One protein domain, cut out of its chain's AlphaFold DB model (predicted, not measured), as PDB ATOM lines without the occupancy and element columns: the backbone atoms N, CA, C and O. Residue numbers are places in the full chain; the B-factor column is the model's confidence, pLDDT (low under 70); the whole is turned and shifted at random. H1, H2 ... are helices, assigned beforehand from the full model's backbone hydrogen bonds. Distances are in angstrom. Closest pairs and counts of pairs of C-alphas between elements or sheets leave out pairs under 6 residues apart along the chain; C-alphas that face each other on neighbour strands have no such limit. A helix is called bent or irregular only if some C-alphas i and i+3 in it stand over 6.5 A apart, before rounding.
ATOM      1  N   ALA A 364     -73.026  26.397   7.482       78.19
ATOM      2  CA  ALA A 364     -72.329  26.132   6.223       78.19
ATOM      3  C   ALA A 364     -71.839  27.435   5.567       78.19
ATOM      4  O   ALA A 364     -70.729  27.496   5.038       78.19
ATOM      5  N   THR A 365     -72.609  28.518   5.694       81.81
ATOM      6  CA  THR A 365     -72.218  29.869   5.265       81.81
ATOM      7  C   THR A 365     -71.028  30.409   6.068       81.81
ATOM      8  O   THR A 365     -70.067  30.914   5.481       81.81
ATOM      9  N   ALA A 366     -71.026  30.233   7.393       85.31
ATOM     10  CA  ALA A 366     -69.888  30.564   8.251       85.31
ATOM     11  C   ALA A 366     -68.654  29.700   7.934       85.31
ATOM     12  O   ALA A 366     -67.535  30.208   7.906       85.31
ATOM     13  N   LEU A 367     -68.842  28.418   7.610       84.94
ATOM     14  CA  LEU A 367     -67.763  27.513   7.212       84.94
ATOM     15  C   LEU A 367     -67.155  27.918   5.856       84.94
ATOM     16  O   LEU A 367     -65.933  27.973   5.740       84.94
ATOM     17  N   ARG A 368     -67.965  28.335   4.871       83.94
ATOM     18  CA  ARG A 368     -67.491  28.950   3.609       83.94
ATOM     19  C   ARG A 368     -66.754  30.279   3.831       83.94
ATOM     20  O   ARG A 368     -65.875  30.633   3.045       83.94
ATOM     21  N   PHE A 369     -67.104  31.054   4.863       87.81
ATOM     22  CA  PHE A 369     -66.343  32.249   5.252       87.81
ATOM     23  C   PHE A 369     -64.980  31.856   5.838       87.81
ATOM     24  O   PHE A 369     -63.949  32.273   5.309       87.81
ATOM     25  N   ALA A 370     -64.968  30.981   6.846       90.38
ATOM     26  CA  ALA A 370     -63.749  30.500   7.494       90.38
ATOM     27  C   ALA A 370     -62.795  29.801   6.508       90.38
ATOM     28  O   ALA A 370     -61.585  29.982   6.590       90.38
ATOM     29  N   GLN A 371     -63.316  29.065   5.521       89.62
ATOM     30  CA  GLN A 371     -62.514  28.473   4.447       89.62
ATOM     31  C   GLN A 371     -61.860  29.529   3.539       89.62
ATOM     32  O   GLN A 371     -60.711  29.348   3.137       89.62
ATOM     33  N   ARG A 372     -62.532  30.645   3.224       88.44
ATOM     34  CA  ARG A 372     -61.920  31.741   2.446       88.44
ATOM     35  C   ARG A 372     -60.811  32.441   3.230       88.44
ATOM     36  O   ARG A 372     -59.732  32.651   2.681       88.44
ATOM     37  N   GLU A 373     -61.041  32.726   4.510       90.69
ATOM     38  CA  GLU A 373     -60.010  33.264   5.405       90.69
ATOM     39  C   GLU A 373     -58.825  32.288   5.534       90.69
ATOM     40  O   GLU A 373     -57.667  32.681   5.388       90.69
ATOM     41  N   LEU A 374     -59.097  30.988   5.689       90.50
ATOM     42  CA  LEU A 374     -58.071  29.948   5.757       90.50
ATOM     43  C   LEU A 374     -57.219  29.881   4.480       90.50
ATOM     44  O   LEU A 374     -56.004  29.728   4.595       90.50
ATOM     45  N   ARG A 375     -57.794  30.057   3.279       88.69
ATOM     46  CA  ARG A 375     -57.010  30.153   2.028       88.69
ATOM     47  C   ARG A 375     -56.038  31.335   2.057       88.69
ATOM     48  O   ARG A 375     -54.864  31.150   1.743       88.69
ATOM     49  N   GLN A 376     -56.485  32.514   2.496       89.81
ATOM     50  CA  GLN A 376     -55.624  33.698   2.637       89.81
ATOM     51  C   GLN A 376     -54.504  33.471   3.666       89.81
ATOM     52  O   GLN A 376     -53.337  33.781   3.411       89.81
ATOM     53  N   VAL A 377     -54.836  32.885   4.821       91.25
ATOM     54  CA  VAL A 377     -53.871  32.583   5.887       91.25
ATOM     55  C   VAL A 377     -52.857  31.524   5.443       91.25
ATOM     56  O   VAL A 377     -51.667  31.702   5.700       91.25
ATOM     57  N   ILE A 378     -53.284  30.467   4.742       89.75
ATOM     58  CA  ILE A 378     -52.391  29.441   4.183       89.75
ATOM     59  C   ILE A 378     -51.468  30.050   3.125       89.75
ATOM     60  O   ILE A 378     -50.258  29.873   3.240       89.75
ATOM     61  N   ALA A 379     -51.990  30.811   2.155       89.56
ATOM     62  CA  ALA A 379     -51.170  31.467   1.132       89.56
ATOM     63  C   ALA A 379     -50.089  32.359   1.769       89.56
ATOM     64  O   ALA A 379     -48.895  32.156   1.544       89.56
ATOM     65  N   ARG A 380     -50.479  33.263   2.677       91.06
ATOM     66  CA  ARG A 380     -49.542  34.116   3.427       91.06
ATOM     67  C   ARG A 380     -48.516  33.313   4.233       91.06
ATOM     68  O   ARG A 380     -47.344  33.681   4.277       91.06
ATOM     69  N   ASN A 381     -48.919  32.208   4.855       91.69
ATOM     70  CA  ASN A 381     -48.001  31.362   5.620       91.69
ATOM     71  C   ASN A 381     -47.046  30.552   4.724       91.69
ATOM     72  O   ASN A 381     -45.910  30.329   5.140       91.69
ATOM     73  N   LYS A 382     -47.440  30.182   3.495       90.44
ATOM     74  CA  LYS A 382     -46.535  29.595   2.489       90.44
ATOM     75  C   LYS A 382     -45.434  30.569   2.091       90.44
ATOM     76  O   LYS A 382     -44.264  30.207   2.164       90.44
ATOM     77  N   PHE A 383     -45.778  31.811   1.744       91.31
ATOM     78  CA  PHE A 383     -44.778  32.825   1.389       91.31
ATOM     79  C   PHE A 383     -43.838  33.155   2.562       91.31
ATOM     80  O   PHE A 383     -42.628  33.260   2.366       91.31
ATOM     81  N   ARG A 384     -44.353  33.215   3.802       92.19
ATOM     82  CA  ARG A 384     -43.519  33.331   5.018       92.19
ATOM     83  C   ARG A 384     -42.560  32.154   5.182       92.19
ATOM     84  O   ARG A 384     -41.367  32.385   5.355       92.19
ATOM     85  N   LYS A 385     -43.054  30.913   5.078       93.31
ATOM     86  CA  LYS A 385     -42.220  29.698   5.104       93.31
ATOM     87  C   LYS A 385     -41.141  29.733   4.022       93.31
ATOM     88  O   LYS A 385     -39.986  29.509   4.352       93.31
ATOM     89  N   LYS A 386     -41.486  30.084   2.778       91.94
ATOM     90  CA  LYS A 386     -40.549  30.157   1.643       91.94
ATOM     91  C   LYS A 386     -39.416  31.162   1.882       91.94
ATOM     92  O   LYS A 386     -38.254  30.782   1.801       91.94
ATOM     93  N   ARG A 387     -39.733  32.413   2.242       91.94
ATOM     94  CA  ARG A 387     -38.700  33.437   2.494       91.94
ATOM     95  C   ARG A 387     -37.831  33.116   3.723       91.94
ATOM     96  O   ARG A 387     -36.645  33.427   3.725       91.94
ATOM     97  N   LEU A 388     -38.387  32.463   4.752       92.62
ATOM     98  CA  LEU A 388     -37.598  31.950   5.883       92.62
ATOM     99  C   LEU A 388     -36.699  30.769   5.488       92.62
ATOM    100  O   LEU A 388     -35.571  30.696   5.964       92.62
ATOM    101  N   LEU A 389     -37.186  29.864   4.637       93.69
ATOM    102  CA  LEU A 389     -36.469  28.684   4.145       93.69
ATOM    103  C   LEU A 389     -35.241  29.083   3.328       93.69
ATOM    104  O   LEU A 389     -34.159  28.569   3.590       93.69
ATOM    105  N   GLU A 390     -35.386  30.041   2.410       92.44
ATOM    106  CA  GLU A 390     -34.270  30.585   1.622       92.44
ATOM    107  C   GLU A 390     -33.157  31.114   2.549       92.44
ATOM    108  O   GLU A 390     -31.996  30.721   2.438       92.44
ATOM    109  N   ILE A 391     -33.516  31.928   3.550       92.69
ATOM    110  CA  ILE A 391     -32.566  32.450   4.550       92.69
ATOM    111  C   ILE A 391     -31.977  31.324   5.421       92.69
ATOM    112  O   ILE A 391     -30.784  31.341   5.719       92.69
ATOM    113  N   ALA A 392     -32.773  30.331   5.824       93.75
ATOM    114  CA  ALA A 392     -32.316  29.204   6.637       93.75
ATOM    115  C   ALA A 392     -31.286  28.330   5.899       93.75
ATOM    116  O   ALA A 392     -30.272  27.965   6.493       93.75
ATOM    117  N   GLN A 393     -31.495  28.063   4.605       93.88
ATOM    118  CA  GLN A 393     -30.543  27.340   3.754       93.88
ATOM    119  C   GLN A 393     -29.212  28.097   3.643       93.88
ATOM    120  O   GLN A 393     -28.151  27.520   3.881       93.88
ATOM    121  N   HIS A 394     -29.253  29.410   3.381       93.50
ATOM    122  CA  HIS A 394     -28.046  30.244   3.361       93.50
ATOM    123  C   HIS A 394     -27.304  30.247   4.709       93.50
ATOM    124  O   HIS A 394     -26.077  30.166   4.737       93.50
ATOM    125  N   ARG A 395     -28.026  30.292   5.835       93.06
ATOM    126  CA  ARG A 395     -27.436  30.267   7.186       93.06
ATOM    127  C   ARG A 395     -26.783  28.932   7.539       93.06
ATOM    128  O   ARG A 395     -25.733  28.945   8.176       93.06
ATOM    129  N   ILE A 396     -27.349  27.808   7.098       93.94
ATOM    130  CA  ILE A 396     -26.727  26.484   7.252       93.94
ATOM    131  C   ILE A 396     -25.439  26.404   6.424       93.94
ATOM    132  O   ILE A 396     -24.388  26.125   6.992       93.94
ATOM    133  N   GLY A 397     -25.467  26.781   5.140       92.56
ATOM    134  CA  GLY A 397     -24.258  26.799   4.300       92.56
ATOM    135  C   GLY A 397     -23.154  27.737   4.822       92.56
ATOM    136  O   GLY A 397     -21.966  27.440   4.698       92.56
ATOM    137  N   TYR A 398     -23.520  28.844   5.477       94.00
ATOM    138  CA  TYR A 398     -22.554  29.711   6.161       94.00
ATOM    139  C   TYR A 398     -21.967  29.071   7.429       94.00
ATOM    140  O   TYR A 398     -20.765  29.195   7.673       94.00
ATOM    141  N   GLN A 399     -22.774  28.349   8.215       93.62
ATOM    142  CA  GLN A 399     -22.269  27.581   9.357       93.62
ATOM    143  C   GLN A 399     -21.331  26.457   8.896       93.62
ATOM    144  O   GLN A 399     -20.264  26.288   9.476       93.62
ATOM    145  N   GLU A 400     -21.664  25.752   7.813       93.25
ATOM    146  CA  GLU A 400     -20.788  24.750   7.197       93.25
ATOM    147  C   GLU A 400     -19.462  25.359   6.718       93.25
ATOM    148  O   GLU A 400     -18.407  24.753   6.915       93.25
ATOM    149  N   TYR A 401     -19.471  26.566   6.134       94.00
ATOM    150  CA  TYR A 401     -18.239  27.290   5.799       94.00
ATOM    151  C   TYR A 401     -17.380  27.559   7.046       94.00
ATOM    152  O   TYR A 401     -16.181  27.266   7.032       94.00
ATOM    153  N   LEU A 402     -17.977  28.068   8.131       93.62
ATOM    154  CA  LEU A 402     -17.265  28.327   9.387       93.62
ATOM    155  C   LEU A 402     -16.702  27.040  10.002       93.62
ATOM    156  O   LEU A 402     -15.522  27.001  10.347       93.62
ATOM    157  N   ASP A 403     -17.499  25.975  10.075       94.56
ATOM    158  CA  ASP A 403     -17.082  24.685  10.627       94.56
ATOM    159  C   ASP A 403     -15.915  24.089   9.820       94.56
ATOM    160  O   ASP A 403     -14.928  23.634  10.403       94.56
ATOM    161  N   ASN A 404     -15.968  24.156   8.482       94.62
ATOM    162  CA  ASN A 404     -14.876  23.720   7.605       94.62
ATOM    163  C   ASN A 404     -13.612  24.581   7.766       94.62
ATOM    164  O   ASN A 404     -12.506  24.040   7.863       94.62
ATOM    165  N   ARG A 405     -13.747  25.909   7.848       94.81
ATOM    166  CA  ARG A 405     -12.620  26.823   8.099       94.81
ATOM    167  C   ARG A 405     -11.969  26.539   9.454       94.81
ATOM    168  O   ARG A 405     -10.745  26.474   9.546       94.81
ATOM    169  N   ASP A 406     -12.765  26.285  10.486       96.12
ATOM    170  CA  ASP A 406     -12.277  26.008  11.836       96.12
ATOM    171  C   ASP A 406     -11.740  24.567  11.974       96.12
ATOM    172  O   ASP A 406     -10.939  24.281  12.868       96.12
ATOM    173  N   ILE A 407     -12.113  23.638  11.080       96.44
ATOM    174  CA  ILE A 407     -11.402  22.362  10.864       96.44
ATOM    175  C   ILE A 407     -10.025  22.619  10.227       96.44
ATOM    176  O   ILE A 407      -9.029  22.076  10.711       96.44
ATOM    177  N   LEU A 408      -9.936  23.456   9.186       95.62
ATOM    178  CA  LEU A 408      -8.664  23.808   8.540       95.62
ATOM    179  C   LEU A 408      -7.700  24.502   9.515       95.62
ATOM    180  O   LEU A 408      -6.555  24.067   9.633       95.62
ATOM    181  N   ASP A 409      -8.156  25.498  10.277       96.44
ATOM    182  CA  ASP A 409      -7.320  26.202  11.261       96.44
ATOM    183  C   ASP A 409      -6.838  25.261  12.387       96.44
ATOM    184  O   ASP A 409      -5.672  25.326  12.786       96.44
ATOM    185  N   ARG A 410      -7.658  24.292  12.832       97.06
ATOM    186  CA  ARG A 410      -7.203  23.217  13.742       97.06
ATOM    187  C   ARG A 410      -6.164  22.297  13.100       97.06
ATOM    188  O   ARG A 410      -5.178  21.948  13.749       97.06
ATOM    189  N   ASN A 411      -6.343  21.913  11.837       95.62
ATOM    190  CA  ASN A 411      -5.378  21.078  11.114       95.62
ATOM    191  C   ASN A 411      -4.031  21.798  10.927       95.62
ATOM    192  O   ASN A 411      -2.982  21.184  11.127       95.62
ATOM    193  N   ILE A 412      -4.053  23.105  10.641       94.62
ATOM    194  CA  ILE A 412      -2.866  23.973  10.597       94.62
ATOM    195  C   ILE A 412      -2.177  23.999  11.967       94.62
ATOM    196  O   ILE A 412      -0.985  23.706  12.046       94.62
ATOM    197  N   GLN A 413      -2.911  24.261  13.057       93.81
ATOM    198  CA  GLN A 413      -2.356  24.271  14.419       93.81
ATOM    199  C   GLN A 413      -1.717  22.927  14.807       93.81
ATOM    200  O   GLN A 413      -0.629  22.902  15.393       93.81
ATOM    201  N   LEU A 414      -2.347  21.799  14.461       93.50
ATOM    202  CA  LEU A 414      -1.822  20.455  14.723       93.50
ATOM    203  C   LEU A 414      -0.558  20.155  13.902       93.50
ATOM    204  O   LEU A 414       0.428  19.657  14.455       93.50
ATOM    205  N   ALA A 415      -0.556  20.478  12.605       90.12
ATOM    206  CA  ALA A 415       0.598  20.300  11.725       90.12
ATOM    207  C   ALA A 415       1.786  21.181  12.154       90.12
ATOM    208  O   ALA A 415       2.913  20.692  12.255       90.12
ATOM    209  N   TYR A 416       1.520  22.442  12.499       89.62
ATOM    210  CA  TYR A 416       2.495  23.386  13.042       89.62
ATOM    211  C   TYR A 416       3.088  22.897  14.373       89.62
ATOM    212  O   TYR A 416       4.302  22.740  14.491       89.62
ATOM    213  N   THR A 417       2.249  22.523  15.347       88.69
ATOM    214  CA  THR A 417       2.697  21.978  16.646       88.69
ATOM    215  C   THR A 417       3.545  20.710  16.477       88.69
ATOM    216  O   THR A 417       4.495  20.478  17.229       88.69
ATOM    217  N   LYS A 418       3.230  19.879  15.474       87.62
ATOM    218  CA  LYS A 418       4.008  18.684  15.120       87.62
ATOM    219  C   LYS A 418       5.364  19.037  14.495       87.62
ATOM    220  O   LYS A 418       6.337  18.340  14.779       87.62
ATOM    221  N   ALA A 419       5.452  20.107  13.701       82.62
ATOM    222  CA  ALA A 419       6.719  20.624  13.182       82.62
ATOM    223  C   ALA A 419       7.618  21.154  14.314       82.62
ATOM    224  O   ALA A 419       8.779  20.748  14.394       82.62
ATOM    225  N   GLN A 420       7.063  21.938  15.250       82.81
ATOM    226  CA  GLN A 420       7.801  22.431  16.424       82.81
ATOM    227  C   GLN A 420       8.422  21.274  17.224       82.81
ATOM    228  O   GLN A 420       9.637  21.212  17.414       82.81
ATOM    229  N   LYS A 421       7.599  20.289  17.614       79.81
ATOM    230  CA  LYS A 421       8.015  19.144  18.446       79.81
ATOM    231  C   LYS A 421       8.961  18.159  17.751       79.81
ATOM    232  O   LYS A 421       9.653  17.407  18.431       79.81
ATOM    233  N   LEU A 467      10.637  25.321  12.421       72.12
ATOM    234  CA  LEU A 467      10.627  25.787  11.030       72.12
ATOM    235  C   LEU A 467      11.970  26.486  10.759       72.12
ATOM    236  O   LEU A 467      12.036  27.705  10.609       72.12
ATOM    237  N   GLY A 468      13.053  25.709  10.841       65.12
ATOM    238  CA  GLY A 468      14.418  26.238  10.810       65.12
ATOM    239  C   GLY A 468      14.775  26.913   9.477       65.12
ATOM    240  O   GLY A 468      14.153  26.591   8.462       65.12
ATOM    241  N   PRO A 469      15.764  27.824   9.482       65.12
ATOM    242  CA  PRO A 469      16.289  28.420   8.260       65.12
ATOM    243  C   PRO A 469      16.935  27.367   7.345       65.12
ATOM    244  O   PRO A 469      17.567  26.426   7.831       65.12
ATOM    245  N   ASP A 470      16.794  27.553   6.035       66.56
ATOM    246  CA  ASP A 470      17.641  26.939   5.009       66.56
ATOM    247  C   ASP A 470      18.977  27.693   4.847       66.56
ATOM    248  O   ASP A 470      19.316  28.584   5.631       66.56
ATOM    249  N   GLU A 471      19.768  27.309   3.841       68.75
ATOM    250  CA  GLU A 471      21.078  27.913   3.557       68.75
ATOM    251  C   GLU A 471      20.972  29.389   3.106       68.75
ATOM    252  O   GLU A 471      21.926  30.146   3.286       68.75
ATOM    253  N   ASP A 472      19.791  29.830   2.646       71.94
ATOM    254  CA  ASP A 472      19.462  31.222   2.296       71.94
ATOM    255  C   ASP A 472      18.818  32.005   3.468       71.94
ATOM    256  O   ASP A 472      18.449  33.173   3.326       71.94
ATOM    257  N   ASN A 473      18.735  31.404   4.663       69.12
ATOM    258  CA  ASN A 473      18.085  31.922   5.880       69.12
ATOM    259  C   ASN A 473      16.546  32.072   5.810       69.12
ATOM    260  O   ASN A 473      15.954  32.789   6.624       69.12
ATOM    261  N   LEU A 474      15.870  31.372   4.896       73.81
ATOM    262  CA  LEU A 474      14.408  31.353   4.775       73.81
ATOM    263  C   LEU A 474      13.798  30.180   5.565       73.81
ATOM    264  O   LEU A 474      14.407  29.125   5.711       73.81
ATOM    265  N   LEU A 475      12.587  30.345   6.116       74.69
ATOM    266  CA  LEU A 475      11.956  29.292   6.926       74.69
ATOM    267  C   LEU A 475      11.552  28.085   6.066       74.69
ATOM    268  O   LEU A 475      10.659  28.189   5.222       74.69
ATOM    269  N   VAL A 476      12.097  26.906   6.377       78.25
ATOM    270  CA  VAL A 476      11.687  25.638   5.758       78.25
ATOM    271  C   VAL A 476      10.319  25.208   6.295       78.25
ATOM    272  O   VAL A 476      10.200  24.476   7.282       78.25
ATOM    273  N   VAL A 477       9.255  25.667   5.633       80.50
ATOM    274  CA  VAL A 477       7.872  25.258   5.913       80.50
ATOM    275  C   VAL A 477       7.603  23.879   5.291       80.50
ATOM    276  O   VAL A 477       7.729  23.732   4.075       80.50
ATOM    277  N   PRO A 478       7.188  22.858   6.070       85.50
ATOM    278  CA  PRO A 478       6.793  21.565   5.518       85.50
ATOM    279  C   PRO A 478       5.668  21.711   4.492       85.50
ATOM    280  O   PRO A 478       4.650  22.338   4.779       85.50
ATOM    281  N   GLU A 479       5.810  21.069   3.332       86.38
ATOM    282  CA  GLU A 479       4.875  21.180   2.202       86.38
ATOM    283  C   GLU A 479       3.409  20.947   2.610       86.38
ATOM    284  O   GLU A 479       2.540  21.750   2.293       86.38
ATOM    285  N   GLY A 480       3.127  19.923   3.422       88.25
ATOM    286  CA  GLY A 480       1.772  19.666   3.929       88.25
ATOM    287  C   GLY A 480       1.207  20.758   4.856       88.25
ATOM    288  O   GLY A 480      -0.005  20.938   4.900       88.25
ATOM    289  N   LEU A 481       2.054  21.508   5.573       89.69
ATOM    290  CA  LEU A 481       1.625  22.680   6.350       89.69
ATOM    291  C   LEU A 481       1.373  23.873   5.422       89.69
ATOM    292  O   LEU A 481       0.351  24.540   5.565       89.69
ATOM    293  N   ARG A 482       2.257  24.099   4.441       90.81
ATOM    294  CA  ARG A 482       2.059  25.124   3.411       90.81
ATOM    295  C   ARG A 482       0.747  24.896   2.657       90.81
ATOM    296  O   ARG A 482      -0.066  25.806   2.597       90.81
ATOM    297  N   ASN A 483       0.501  23.684   2.164       93.31
ATOM    298  CA  ASN A 483      -0.696  23.354   1.389       93.31
ATOM    299  C   ASN A 483      -1.987  23.566   2.201       93.31
ATOM    300  O   ASN A 483      -2.987  24.010   1.643       93.31
ATOM    301  N   LEU A 484      -1.974  23.313   3.518       93.69
ATOM    302  CA  LEU A 484      -3.102  23.634   4.403       93.69
ATOM    303  C   LEU A 484      -3.321  25.149   4.541       93.69
ATOM    304  O   LEU A 484      -4.463  25.598   4.475       93.69
ATOM    305  N   VAL A 485      -2.250  25.935   4.700       94.25
ATOM    306  CA  VAL A 485      -2.318  27.407   4.778       94.25
ATOM    307  C   VAL A 485      -2.773  28.016   3.449       94.25
ATOM    308  O   VAL A 485      -3.678  28.847   3.452       94.25
ATOM    309  N   ASP A 486      -2.225  27.561   2.320       94.12
ATOM    310  CA  ASP A 486      -2.599  28.014   0.975       94.12
ATOM    311  C   ASP A 486      -4.063  27.625   0.650       94.12
ATOM    312  O   ASP A 486      -4.814  28.444   0.120       94.12
ATOM    313  N   THR A 487      -4.531  26.439   1.072       94.19
ATOM    314  CA  THR A 487      -5.952  26.033   0.961       94.19
ATOM    315  C   THR A 487      -6.864  26.907   1.821       94.19
ATOM    316  O   THR A 487      -7.878  27.412   1.341       94.19
ATOM    317  N   ARG A 488      -6.505  27.126   3.093       95.06
ATOM    318  CA  ARG A 488      -7.261  27.979   4.025       95.06
ATOM    319  C   ARG A 488      -7.324  29.423   3.540       95.06
ATOM    320  O   ARG A 488      -8.357  30.071   3.685       95.06
ATOM    321  N   ARG A 489      -6.244  29.917   2.933       94.56
ATOM    322  CA  ARG A 489      -6.216  31.213   2.260       94.56
ATOM    323  C   ARG A 489      -7.167  31.235   1.064       94.56
ATOM    324  O   ARG A 489      -7.984  32.139   1.001       94.56
ATOM    325  N   GLY A 490      -7.132  30.235   0.184       93.50
ATOM    326  CA  GLY A 490      -8.069  30.130  -0.942       93.50
ATOM    327  C   GLY A 490      -9.543  30.101  -0.512       93.50
ATOM    328  O   GLY A 490     -10.379  30.742  -1.142       93.50
ATOM    329  N   PHE A 491      -9.860  29.435   0.605       93.69
ATOM    330  CA  PHE A 491     -11.199  29.471   1.207       93.69
ATOM    331  C   PHE A 491     -11.621  30.894   1.610       93.69
ATOM    332  O   PHE A 491     -12.745  31.295   1.320       93.69
ATOM    333  N   VAL A 492     -10.739  31.683   2.227       93.19
ATOM    334  CA  VAL A 492     -11.055  33.072   2.605       93.19
ATOM    335  C   VAL A 492     -11.096  33.995   1.381       93.19
ATOM    336  O   VAL A 492     -12.081  34.700   1.176       93.19
ATOM    337  N   ASP A 493     -10.061  33.952   0.541       94.38
ATOM    338  CA  ASP A 493      -9.874  34.857  -0.598       94.38
ATOM    339  C   ASP A 493     -10.935  34.640  -1.709       94.38
ATOM    340  O   ASP A 493     -11.184  35.557  -2.487       94.38
ATOM    341  N   VAL A 494     -11.592  33.467  -1.773       94.00
ATOM    342  CA  VAL A 494     -12.665  33.155  -2.750       94.00
ATOM    343  C   VAL A 494     -14.045  33.006  -2.093       94.00
ATOM    344  O   VAL A 494     -15.007  33.659  -2.506       94.00
ATOM    345  N   VAL A 495     -14.183  32.144  -1.079       92.50
ATOM    346  CA  VAL A 495     -15.503  31.820  -0.505       92.50
ATOM    347  C   VAL A 495     -15.954  32.925   0.445       92.50
ATOM    348  O   VAL A 495     -17.063  33.429   0.301       92.50
ATOM    349  N   GLU A 496     -15.094  33.391   1.355       93.06
ATOM    350  CA  GLU A 496     -15.462  34.498   2.254       93.06
ATOM    351  C   GLU A 496     -15.636  35.830   1.515       93.06
ATOM    352  O   GLU A 496     -16.438  36.654   1.944       93.06
ATOM    353  N   ALA A 497     -14.936  36.034   0.394       92.69
ATOM    354  CA  ALA A 497     -15.192  37.152  -0.513       92.69
ATOM    355  C   ALA A 497     -16.624  37.097  -1.075       92.69
ATOM    356  O   ALA A 497     -17.417  37.993  -0.801       92.69
ATOM    357  N   SER A 498     -17.004  36.001  -1.745       93.50
ATOM    358  CA  SER A 498     -18.352  35.878  -2.329       93.50
ATOM    359  C   SER A 498     -19.484  35.900  -1.286       93.50
ATOM    360  O   SER A 498     -20.542  36.477  -1.538       93.50
ATOM    361  N   LEU A 499     -19.258  35.354  -0.084       93.00
ATOM    362  CA  LEU A 499     -20.188  35.458   1.048       93.00
ATOM    363  C   LEU A 499     -20.300  36.895   1.589       93.00
ATOM    364  O   LEU A 499     -21.394  37.329   1.952       93.00
ATOM    365  N   ARG A 500     -19.191  37.646   1.640       93.06
ATOM    366  CA  ARG A 500     -19.166  39.055   2.063       93.06
ATOM    367  C   ARG A 500     -19.884  39.953   1.060       93.06
ATOM    368  O   ARG A 500     -20.656  40.807   1.488       93.06
ATOM    369  N   ASP A 501     -19.690  39.722  -0.234       94.00
ATOM    370  CA  ASP A 501     -20.356  40.472  -1.301       94.00
ATOM    371  C   ASP A 501     -21.874  40.215  -1.277       94.00
ATOM    372  O   ASP A 501     -22.665  41.155  -1.200       94.00
ATOM    373  N   ALA A 502     -22.303  38.950  -1.194       92.81
ATOM    374  CA  ALA A 502     -23.723  38.602  -1.086       92.81
ATOM    375  C   ALA A 502     -24.381  39.079   0.234       92.81
ATOM    376  O   ALA A 502     -25.565  39.419   0.243       92.81
ATOM    377  N   GLN A 503     -23.634  39.167   1.344       92.75
ATOM    378  CA  GLN A 503     -24.104  39.810   2.583       92.75
ATOM    379  C   GLN A 503     -24.212  41.339   2.437       92.75
ATOM    380  O   GLN A 503     -25.079  41.941   3.067       92.75
ATOM    381  N   ALA A 504     -23.349  41.975   1.637       91.75
ATOM    382  CA  ALA A 504     -23.398  43.412   1.372       91.75
ATOM    383  C   ALA A 504     -24.573  43.790   0.453       91.75
ATOM    384  O   ALA A 504     -25.217  44.811   0.680       91.75
ATOM    385  N   GLU A 505     -24.911  42.943  -0.528       92.06
ATOM    386  CA  GLU A 505     -26.147  43.076  -1.311       92.06
ATOM    387  C   GLU A 505     -27.412  42.840  -0.467       92.06
ATOM    388  O   GLU A 505     -28.450  43.462  -0.705       92.06
ATOM    389  N   ARG A 506     -27.355  41.906   0.494       88.88
ATOM    390  CA  ARG A 506     -28.506  41.465   1.300       88.88
ATOM    391  C   ARG A 506     -28.144  41.396   2.793       88.88
ATOM    392  O   ARG A 506     -27.878  40.305   3.311       88.88
ATOM    393  N   PRO A 507     -28.162  42.531   3.520       89.31
ATOM    394  CA  PRO A 507     -27.818  42.550   4.936       89.31
ATOM    395  C   PRO A 507     -28.756  41.649   5.745       89.31
ATOM    396  O   PRO A 507     -29.981  41.726   5.638       89.31
ATOM    397  N   GLY A 508     -28.166  40.781   6.570       87.56
ATOM    398  CA  GLY A 508     -28.895  39.811   7.385       87.56
ATOM    399  C   GLY A 508     -29.111  38.439   6.736       87.56
ATOM    400  O   GLY A 508     -29.766  37.601   7.357       87.56
ATOM    401  N   LEU A 509     -28.576  38.178   5.537       90.38
ATOM    402  CA  LEU A 509     -28.716  36.891   4.846       90.38
ATOM    403  C   LEU A 509     -28.059  35.742   5.634       90.38
ATOM    404  O   LEU A 509     -28.757  34.884   6.178       90.38
ATOM    405  N   PHE A 510     -26.729  35.763   5.762       91.31
ATOM    406  CA  PHE A 510     -25.947  34.700   6.407       91.31
ATOM    407  C   PHE A 510     -25.797  34.897   7.918       91.31
ATOM    408  O   PHE A 510     -25.775  33.933   8.680       91.31
ATOM    409  N   TYR A 511     -25.696  36.147   8.370       87.81
ATOM    410  CA  TYR A 511     -25.525  36.480   9.785       87.81
ATOM    411  C   TYR A 511     -26.151  37.830  10.145       87.81
ATOM    412  O   TYR A 511     -26.373  38.685   9.287       87.81
ATOM    413  N   GLY A 512     -26.425  38.017  11.439       88.12
ATOM    414  CA  GLY A 512     -27.089  39.205  11.977       88.12
ATOM    415  C   GLY A 512     -28.612  39.194  11.806       88.12
ATOM    416  O   GLY A 512     -29.238  38.145  11.618       88.12
ATOM    417  N   LEU A 513     -29.203  40.383  11.894       87.12
ATOM    418  CA  LEU A 513     -30.623  40.655  11.667       87.12
ATOM    419  C   LEU A 513     -30.757  41.517  10.401       87.12
ATOM    420  O   LEU A 513     -29.979  42.460  10.260       87.12
ATOM    421  N   PRO A 514     -31.705  41.231   9.490       88.88
ATOM    422  CA  PRO A 514     -31.990  42.120   8.368       88.88
ATOM    423  C   PRO A 514     -32.473  43.500   8.831       88.88
ATOM    424  O   PRO A 514     -33.260  43.604   9.769       88.88
ATOM    425  N   GLU A 515     -32.036  44.555   8.142       87.25
ATOM    426  CA  GLU A 515     -32.425  45.948   8.435       87.25
ATOM    427  C   GLU A 515     -33.899  46.237   8.107       87.25
ATOM    428  O   GLU A 515     -34.518  47.140   8.671       87.25
ATOM    429  N   LYS A 516     -34.461  45.456   7.180       87.81
ATOM    430  CA  LYS A 516     -35.834  45.548   6.682       87.81
ATOM    431  C   LYS A 516     -36.629  44.289   7.010       87.81
ATOM    432  O   LYS A 516     -36.073  43.230   7.303       87.81
ATOM    433  N   SER A 517     -37.953  44.378   6.906       89.75
ATOM    434  CA  SER A 517     -38.819  43.210   7.072       89.75
ATOM    435  C   SER A 517     -38.567  42.188   5.962       89.75
ATOM    436  O   SER A 517     -38.786  42.473   4.787       89.75
ATOM    437  N   ILE A 518     -38.231  40.950   6.341       89.00
ATOM    438  CA  ILE A 518     -38.148  39.785   5.434       89.00
ATOM    439  C   ILE A 518     -39.454  39.603   4.628       89.00
ATOM    440  O   ILE A 518     -39.462  38.973   3.572       89.00
ATOM    441  N   TYR A 519     -40.571  40.169   5.100       90.69
ATOM    442  CA  TYR A 519     -41.900  40.056   4.500       90.69
ATOM    443  C   TYR A 519     -42.366  41.320   3.740       90.69
ATOM    444  O   TYR A 519     -43.530  41.394   3.356       90.69
ATOM    445  N   GLU A 520     -41.494  42.310   3.503       88.88
ATOM    446  CA  GLU A 520     -41.789  43.506   2.684       88.88
ATOM    447  C   GLU A 520     -42.217  43.099   1.252       88.88
ATOM    448  O   GLU A 520     -41.638  42.184   0.661       88.88
ATOM    449  N   GLY A 521     -43.288  43.699   0.717       85.38
ATOM    450  CA  GLY A 521     -43.865  43.359  -0.599       85.38
ATOM    451  C   GLY A 521     -44.626  42.021  -0.697       85.38
ATOM    452  O   GLY A 521     -45.237  41.742  -1.723       85.38
ATOM    453  N   MET A 522     -44.648  41.189   0.353       89.06
ATOM    454  CA  MET A 522     -45.263  39.849   0.301       89.06
ATOM    455  C   MET A 522     -46.765  39.856  -0.023       89.06
ATOM    456  O   MET A 522     -47.282  38.888  -0.575       89.06
ATOM    457  N   GLU A 523     -47.494  40.904   0.354       86.19
ATOM    458  CA  GLU A 523     -48.954  40.932   0.211       86.19
ATOM    459  C   GLU A 523     -49.391  40.970  -1.264       86.19
ATOM    460  O   GLU A 523     -50.426  40.402  -1.610       86.19
ATOM    461  N   GLU A 524     -48.556  41.514  -2.152       85.31
ATOM    462  CA  GLU A 524     -48.756  41.476  -3.605       85.31
ATOM    463  C   GLU A 524     -48.578  40.052  -4.160       85.31
ATOM    464  O   GLU A 524     -49.444  39.563  -4.886       85.31
ATOM    465  N   GLU A 525     -47.523  39.340  -3.743       83.50
ATOM    466  CA  GLU A 525     -47.276  37.930  -4.103       83.50
ATOM    467  C   GLU A 525     -48.424  37.012  -3.637       83.50
ATOM    468  O   GLU A 525     -48.900  36.149  -4.380       83.50
ATOM    469  N   VAL A 526     -48.906  37.230  -2.407       86.88
ATOM    470  CA  VAL A 526     -50.035  36.500  -1.809       86.88
ATOM    471  C   VAL A 526     -51.325  36.755  -2.587       86.88
ATOM    472  O   VAL A 526     -52.041  35.803  -2.906       86.88
ATOM    473  N   ASN A 527     -51.615  38.012  -2.932       85.12
ATOM    474  CA  ASN A 527     -52.803  38.371  -3.703       85.12
ATOM    475  C   ASN A 527     -52.751  37.809  -5.132       85.12
ATOM    476  O   ASN A 527     -53.756  37.283  -5.610       85.12
ATOM    477  N   ALA A 528     -51.585  37.827  -5.787       84.19
ATOM    478  CA  ALA A 528     -51.392  37.212  -7.100       84.19
ATOM    479  C   ALA A 528     -51.635  35.690  -7.067       84.19
ATOM    480  O   ALA A 528     -52.350  35.160  -7.920       84.19
ATOM    481  N   MET A 529     -51.121  34.987  -6.048       79.69
ATOM    482  CA  MET A 529     -51.378  33.552  -5.859       79.69
ATOM    483  C   MET A 529     -52.868  33.257  -5.617       79.69
ATOM    484  O   MET A 529     -53.402  32.289  -6.159       79.69
ATOM    485  N   LEU A 530     -53.552  34.092  -4.827       81.75
ATOM    486  CA  LEU A 530     -54.987  33.955  -4.565       81.75
ATOM    487  C   LEU A 530     -55.838  34.223  -5.815       81.75
ATOM    488  O   LEU A 530     -56.863  33.566  -5.986       81.75
ATOM    489  N   LEU A 531     -55.431  35.137  -6.703       78.75
ATOM    490  CA  LEU A 531     -56.075  35.339  -8.007       78.75
ATOM    491  C   LEU A 531     -55.860  34.137  -8.937       78.75
ATOM    492  O   LEU A 531     -56.829  33.623  -9.487       78.75
ATOM    493  N   GLY A 532     -54.627  33.631  -9.051       71.62
ATOM    494  CA  GLY A 532     -54.312  32.467  -9.892       71.62
ATOM    495  C   GLY A 532     -55.000  31.163  -9.461       71.62
ATOM    496  O   GLY A 532     -55.191  30.267 -10.277       71.62
ATOM    497  N   GLN A 533     -55.426  31.052  -8.196       61.59
ATOM    498  CA  GLN A 533     -56.276  29.945  -7.733       61.59
ATOM    499  C   GLN A 533     -57.770  30.134  -8.043       61.59
ATOM    500  O   GLN A 533     -58.509  29.153  -8.033       61.59
ATOM    501  N   GLN A 534     -58.235  31.356  -8.318       54.78
ATOM    502  CA  GLN A 534     -59.639  31.624  -8.666       54.78
ATOM    503  C   GLN A 534     -59.939  31.378 -10.153       54.78
ATOM    504  O   GLN A 534     -61.096  31.183 -10.510       54.78
TER     505      GLN A 534
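AT A GLANCE: This is residues 364 to 421 and 467 to 534 of the 558 residues of an uncharacterized protein of Mycena chlorophos (UniProt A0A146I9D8). One very long helix, H1, makes the long axis of a rod, and the rest of the printed part folds back along it: H2 packs on H1 near its last residues and runs back beside it at a shallow tilt, and the short H3 crosses H1 much nearer its first residues. Between H2 and H3 a long stretch with no named element, residues 506 to 521, bridges the gap, and residues 364 to 374 of H1 stick out alone at one end. The printed part has 126 residues with three named helices, H1, H2 and H3 in that order along the chain, and no named strand; the class is all helix. The whole is extended, with a radius of gyration of the C-alphas of 25.6 A and spans of 92 by 26 by 22 A.

IN THESE COORDINATES: The printed part begins with H1, residues 364 to 421, which is 58 residues long and measures 81.6 A from first to last C-alpha. Its C-alpha 364 is at (-72.329, 26.132, 6.223) and its C-alpha 421 at (8.015, 19.144, 18.446), and the x value shows the long run most plainly. After the cut, residues 467 to 478 hold no named element. H2 follows with residues 479 to 505, 27 residues and 38.1 A from first to last C-alpha, beginning at C-alpha 479 at (4.875, 21.180, 2.202). H2 is neither bent nor irregular, but only just: C-alphas 493 and 496 are 6.3 A apart. After residues 506 to 521 comes H3, residues 522 to 534, 13 residues and 18.8 A from first to last C-alpha, ending at C-alpha 534 at (-59.639, 31.624, -8.666).

HOW THE PARTS SIT: H1 is the longest helix, and it touches both H2 and H3. It touches H3 with residues 375 to 383 alone; the closest C-alphas are those of Arg 380 and Val 526, 5.8 A apart. H1 and H3 stand at a steep tilt of 51 degrees and run opposite ways, with their centres 25.4 A apart. Farther along, H1 touches H2 with residues 405 to 416 alone, and H2 touches H1 with residues 480 to 491 alone. The closest C-alphas of this pair are those of Ala 415 and Leu 481, 6.0 A apart. H1 and H2 stand at a shallow tilt of 28 degrees and run opposite ways, with their centres 21.9 A apart. H2 and H3 are apart. In H1 and H3 every O i to N i+4 pair is within hydrogen-bond range, and in H2 22 of 23 such pairs are.

THE WHOLE: The two C-alphas farthest apart are those of Ala 364 and Glu 471, at 93.5 A, while the first and last printed C-alphas, those of Ala 364 and Gln 534, are 20.3 A apart. Residues 364 to 374, which belong to H1, stand free; the body without them has 115 residues and spans 81 by 22 by 22 A. Residues 422 to 466 are not printed, and C-alphas 421 and 467 are 10.3 A apart across this cut. The link from H1 to H2 runs across the cut. The link from H2 to H3, with 16 residues, is long; its C-alphas lie 4 to 23 A from the mean of all C-alphas. Those of residues 467 to 478 lie 33 to 46 A from it. The mean pLDDT of the printed part is 88.1, and seven residues are under 70, namely residues 468 to 471, residue 473 and residues 533 to 534. The mean pLDDT of H3 is 79, against 91 for H1 and 93 for H2.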